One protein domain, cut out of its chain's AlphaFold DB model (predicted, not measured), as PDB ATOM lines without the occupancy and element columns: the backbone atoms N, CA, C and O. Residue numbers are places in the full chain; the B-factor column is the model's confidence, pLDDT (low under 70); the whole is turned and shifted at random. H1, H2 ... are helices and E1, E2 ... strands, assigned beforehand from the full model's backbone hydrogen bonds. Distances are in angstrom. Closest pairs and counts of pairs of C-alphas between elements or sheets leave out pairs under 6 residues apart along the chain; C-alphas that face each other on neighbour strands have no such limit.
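AT A GLANCE: This is residues 56 to 98 of the 112 residues of the protein "LytR family transcriptional regulator" of Globicatella sulfidifaciens (UniProt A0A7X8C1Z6). A two-strand hairpin, E1 and E2, makes one end of a rod, and the long helix H1 follows it end to end; after H1 the chain folds back to the short helix H2. The 43 printed residues, class mixed, run E1, E2, H1, H2, with an antiparallel sheet E1 - E2. The whole is only just extended, close to loose: radius of gyration of the C-alphas 14.0 A, spans 43 by 20 by 12 A.

HOW THE PARTS SIT: Start at E1, residues 56 to 59, and E2, residues 63 to 67: this antiparallel hairpin, at 147 degrees, has N 56 and O 66 within hydrogen-bond range at 2.8 A. In H1, residues 69 to 82, every O i to N i+4 pair is within range; H2, residues 95 to 98, is too short for one. H1 and H2 are close but not clearly touching, closest C-alphas Thr 78 and Leu 95, 7.5 A. E1 and H1 are apart.

IN THESE COORDINATES: Find C-alpha 56 at (127.823, 165.690, 120.403), where E1 begins. E2 spans 12.9 A. H1 runs 20.0 A from C-alpha 69 at (136.978, 163.047, 114.963).

THE WHOLE: The printed part has no cut. The link H1 to H2 is long, 12 residues. Residues 96 to 98 have pLDDT under 70.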
ATOM      1  N   HIS A  56     129.265 165.750 120.234       96.31
ATOM      2  CA  HIS A  56     127.823 165.690 120.403       96.31
ATOM      3  C   HIS A  56     127.430 164.755 121.546       96.31
ATOM      4  O   HIS A  56     128.177 163.862 121.954       96.31
ATOM      5  N   ASP A  57     126.222 164.971 122.055       96.88
ATOM      6  CA  ASP A  57     125.641 164.154 123.109       96.88
ATOM      7  C   ASP A  57     125.344 162.742 122.598       96.88
ATOM      8  O   ASP A  57     124.616 162.552 121.621       96.88
ATOM      9  N   LEU A  58     125.857 161.743 123.310       95.88
ATOM     10  CA  LEU A  58     125.578 160.336 123.081       95.88
ATOM     11  C   LEU A  58     124.905 159.751 124.325       95.88
ATOM     12  O   LEU A  58     125.543 159.476 125.343       95.88
ATOM     13  N   TRP A  59     123.595 159.536 124.225       94.75
ATOM     14  CA  TRP A  59     122.817 158.855 125.256       94.75
ATOM     15  C   TRP A  59     122.771 157.352 124.978       94.75
ATOM     16  O   TRP A  59     122.181 156.906 123.994       94.75
ATOM     17  N   THR A  60     123.400 156.577 125.861       93.12
ATOM     18  CA  THR A  60     123.300 155.108 125.904       93.12
ATOM     19  C   THR A  60     122.575 154.704 127.196       93.12
ATOM     20  O   THR A  60     121.568 155.320 127.540       93.12
ATOM     21  N   ASP A  61     123.099 153.743 127.961       95.19
ATOM     22  CA  ASP A  61     122.694 153.517 129.354       95.19
ATOM     23  C   ASP A  61     123.168 154.660 130.281       95.19
ATOM     24  O   ASP A  61     122.609 154.870 131.358       95.19
ATOM     25  N   LEU A  62     124.196 155.408 129.856       96.12
ATOM     26  CA  LEU A  62     124.696 156.631 130.484       96.12
ATOM     27  C   LEU A  62     124.978 157.703 129.421       96.12
ATOM     28  O   LEU A  62     125.055 157.414 128.221       96.12
ATOM     29  N   TYR A  63     125.141 158.941 129.885       96.00
ATOM     30  CA  TYR A  63     125.548 160.072 129.058       96.00
ATOM     31  C   TYR A  63     127.049 160.038 128.758       96.00
ATOM     32  O   TYR A  63     127.869 159.940 129.675       96.00
ATOM     33  N   TYR A  64     127.386 160.203 127.480       96.38
ATOM     34  CA  TYR A  64     128.737 160.431 126.988       96.38
ATOM     35  C   TYR A  64     128.754 161.662 126.084       96.38
ATOM     36  O   TYR A  64     127.822 161.887 125.316       96.38
ATOM     37  N   TYR A  65     129.840 162.427 126.130       96.88
ATOM     38  CA  TYR A  65     130.123 163.450 125.129       96.88
ATOM     39  C   TYR A  65     131.043 162.833 124.073       96.88
ATOM     40  O   TYR A  65     132.226 162.600 124.333       96.88
ATOM     41  N   GLN A  66     130.479 162.473 122.921       97.12
ATOM     42  CA  GLN A  66     131.216 161.832 121.839       97.12
ATOM     43  C   GLN A  66     131.945 162.887 121.014       97.12
ATOM     44  O   GLN A  66     131.336 163.850 120.559       97.12
ATOM     45  N   LEU A  67     133.247 162.699 120.812       97.31
ATOM     46  CA  LEU A  67     134.079 163.659 120.094       97.31
ATOM     47  C   LEU A  67     133.812 163.628 118.586       97.31
ATOM     48  O   LEU A  67     133.539 162.577 118.007       97.31
ATOM     49  N   ASP A  68     133.916 164.799 117.967       97.25
ATOM     50  CA  ASP A  68     134.023 164.937 116.520       97.25
ATOM     51  C   ASP A  68     135.464 164.613 116.101       97.25
ATOM     52  O   ASP A  68     136.407 165.272 116.543       97.25
ATOM     53  N   GLU A  69     135.646 163.565 115.300       96.44
ATOM     54  CA  GLU A  69     136.978 163.047 114.963       96.44
ATOM     55  C   GLU A  69     137.792 164.007 114.082       96.44
ATOM     56  O   GLU A  69     139.012 164.084 114.228       96.44
ATOM     57  N   GLU A  70     137.140 164.772 113.203       94.75
ATOM     58  CA  GLU A  70     137.816 165.764 112.360       94.75
ATOM     59  C   GLU A  70     138.321 166.927 113.219       94.75
ATOM     60  O   GLU A  70     139.505 167.274 113.187       94.75
ATOM     61  N   HIS A  71     137.457 167.470 114.079       95.06
ATOM     62  CA  HIS A  71     137.828 168.531 115.008       95.06
ATOM     63  C   HIS A  71     138.876 168.073 116.031       95.06
ATOM     64  O   HIS A  71     139.743 168.852 116.441       95.06
ATOM     65  N   LEU A  72     138.805 166.817 116.474       96.00
ATOM     66  CA  LEU A  72     139.798 166.227 117.363       96.00
ATOM     67  C   LEU A  72     141.178 166.204 116.701       96.00
ATOM     68  O   LEU A  72     142.163 166.553 117.351       96.00
ATOM     69  N   GLU A  73     141.256 165.815 115.430       95.62
ATOM     70  CA  GLU A  73     142.521 165.769 114.697       95.62
ATOM     71  C   GLU A  73     143.112 167.166 114.482       95.62
ATOM     72  O   GLU A  73     144.289 167.383 114.771       95.62
ATOM     73  N   ILE A  74     142.271 168.136 114.116       94.81
ATOM     74  CA  ILE A  74     142.643 169.556 114.050       94.81
ATOM     75  C   ILE A  74     143.221 170.018 115.394       94.81
ATOM     76  O   ILE A  74     144.339 170.519 115.461       94.81
ATOM     77  N   THR A  75     142.505 169.765 116.494       96.00
ATOM     78  CA  THR A  75     142.922 170.194 117.839       96.00
ATOM     79  C   THR A  75     144.261 169.578 118.254       96.00
ATOM     80  O   THR A  75     145.092 170.252 118.871       96.00
ATOM     81  N   LYS A  76     144.492 168.299 117.925       95.56
ATOM     82  CA  LYS A  76     145.760 167.609 118.207       95.56
ATOM     83  C   LYS A  76     146.920 168.263 117.469       95.56
ATOM     84  O   LYS A  76     147.930 168.568 118.097       95.56
ATOM     85  N   GLN A  77     146.769 168.483 116.170       95.75
ATOM     86  CA  GLN A  77     147.812 169.075 115.340       95.75
ATOM     87  C   GLN A  77     148.078 170.541 115.715       95.75
ATOM     88  O   GLN A  77     149.240 170.917 115.837       95.75
ATOM     89  N   THR A  78     147.052 171.344 116.033       95.00
ATOM     90  CA  THR A  78     147.252 172.705 116.574       95.00
ATOM     91  C   THR A  78     148.087 172.674 117.855       95.00
ATOM     92  O   THR A  78     149.048 173.430 118.000       95.00
ATOM     93  N   LEU A  79     147.772 171.762 118.782       95.56
ATOM     94  CA  LEU A  79     148.541 171.615 120.018       95.56
ATOM     95  C   LEU A  79     149.984 171.162 119.746       95.56
ATOM     96  O   LEU A  79     150.912 171.686 120.355       95.56
ATOM     97  N   GLN A  80     150.188 170.205 118.839       95.56
ATOM     98  CA  GLN A  80     151.522 169.744 118.450       95.56
ATOM     99  C   GLN A  80     152.353 170.869 117.830       95.56
ATOM    100  O   GLN A  80     153.524 171.014 118.180       95.56
ATOM    101  N   HIS A  81     151.737 171.694 116.983       94.94
ATOM    102  CA  HIS A  81     152.364 172.866 116.389       94.94
ATOM    103  C   HIS A  81     152.760 173.899 117.460       94.94
ATOM    104  O   HIS A  81     153.905 174.341 117.499       94.94
ATOM    105  N   HIS A  82     151.882 174.202 118.427       92.12
ATOM    106  CA  HIS A  82     152.218 175.085 119.560       92.12
ATOM    107  C   HIS A  82     153.366 174.568 120.432       92.12
ATOM    108  O   HIS A  82     154.096 175.356 121.033       92.12
ATOM    109  N   LEU A  83     153.529 173.248 120.508       93.19
ATOM    110  CA  LEU A  83     154.632 172.606 121.218       93.19
ATOM    111  C   LEU A  83     155.910 172.492 120.366       93.19
ATOM    112  O   LEU A  83     156.914 171.986 120.867       93.19
ATOM    113  N   GLY A  84     155.885 172.948 119.107       93.69
ATOM    114  CA  GLY A  84     157.006 172.858 118.167       93.69
ATOM    115  C   GLY A  84     157.371 171.420 117.798       93.69
ATOM    116  O   GLY A  84     158.534 171.129 117.530       93.69
ATOM    117  N   LEU A  85     156.404 170.500 117.875       96.62
ATOM    118  CA  LEU A  85     156.598 169.090 117.526       96.62
ATOM    119  C   LEU A  85     156.414 168.829 116.030       96.62
ATOM    120  O   LEU A  85     156.923 167.827 115.537       96.62
ATOM    121  N   ILE A  86     155.668 169.707 115.362       94.94
ATOM    122  CA  ILE A  86     155.439 169.724 113.919       94.94
ATOM    123  C   ILE A  86     155.527 171.169 113.430       94.94
ATOM    124  O   ILE A  86     155.214 172.089 114.190       94.94
ATOM    125  N   ASP A  87     155.910 171.353 112.172       93.88
ATOM    126  CA  ASP A  87     155.961 172.664 111.513       93.88
ATOM    127  C   ASP A  87     154.790 172.855 110.527       93.88
ATOM    128  O   ASP A  87     154.086 171.904 110.179       93.88
ATOM    129  N   ASP A  88     154.624 174.073 109.996       91.69
ATOM    130  CA  ASP A  88     153.562 174.431 109.035       91.69
ATOM    131  C   ASP A  88     153.453 173.474 107.832       91.69
ATOM    132  O   ASP A  88     152.372 173.270 107.282       91.69
ATOM    133  N   SER A  89     154.566 172.869 107.397       91.88
ATOM    134  CA  SER A  89     154.576 171.938 106.260       91.88
ATOM    135  C   SER A  89     153.918 170.589 106.546       91.88
ATOM    136  O   SER A  89     153.630 169.844 105.610       91.88
ATOM    137  N   GLU A  90     153.750 170.246 107.821       91.75
ATOM    138  CA  GLU A  90     153.188 168.973 108.273       91.75
ATOM    139  C   GLU A  90     151.703 169.084 108.635       91.75
ATOM    140  O   GLU A  90     151.042 168.058 108.808       91.75
ATOM    141  N   LEU A  91     151.163 170.304 108.709       91.75
ATOM    142  CA  LEU A  91     149.749 170.533 108.978       91.75
ATOM    143  C   LEU A  91     148.887 170.008 107.829       91.75
ATOM    144  O   LEU A  91     149.110 170.309 106.655       91.75
ATOM    145  N   THR A  92     147.850 169.247 108.174       89.88
ATOM    146  CA  THR A  92     146.897 168.718 107.187       89.88
ATOM    147  C   THR A  92     145.699 169.639 106.952       89.88
ATOM    148  O   THR A  92     144.803 169.291 106.185       89.88
ATOM    149  N   PHE A  93     145.659 170.794 107.615       87.06
ATOM    150  CA  PHE A  93     144.613 171.808 107.509       87.06
ATOM    151  C   PHE A  93     145.218 173.207 107.661       87.06
ATOM    152  O   PHE A  93     146.333 173.376 108.153       87.06
ATOM    153  N   ASP A  94     144.468 174.215 107.232       82.06
ATOM    154  CA  ASP A  94     144.864 175.612 107.363       82.06
ATOM    155  C   ASP A  94     144.409 176.162 108.721       82.06
ATOM    156  O   ASP A  94     143.210 176.303 108.972       82.06
ATOM    157  N   LEU A  95     145.366 176.482 109.595       73.75
ATOM    158  CA  LEU A  95     145.098 177.090 110.903       73.75
ATOM    159  C   LEU A  95     144.351 178.428 110.777       73.75
ATOM    160  O   LEU A  95     143.509 178.734 111.623       73.75
ATOM    161  N   SER A  96     144.581 179.191 109.702       67.12
ATOM    162  CA  SER A  96     143.956 180.506 109.501       67.12
ATOM    163  C   SER A  96     142.456 180.437 109.197       67.12
ATOM    164  O   SER A  96     141.741 181.419 109.378       67.12
ATOM    165  N   ALA A  97     141.950 179.268 108.790       57.50
ATOM    166  CA  ALA A  97     140.535 179.058 108.486       57.50
ATOM    167  C   ALA A  97     139.676 178.740 109.726       57.50
ATOM    168  O   ALA A  97     138.453 178.656 109.620       57.50
ATOM    169  N   SER A  98     140.291 178.545 110.898       54.25
ATOM    170  CA  SER A  98     139.610 178.105 112.126       54.25
ATOM    171  C   SER A  98     139.154 179.244 113.059       54.25
ATOM    172  O   SER A  98     138.468 178.989 114.048       54.25
TER     173      SER A  98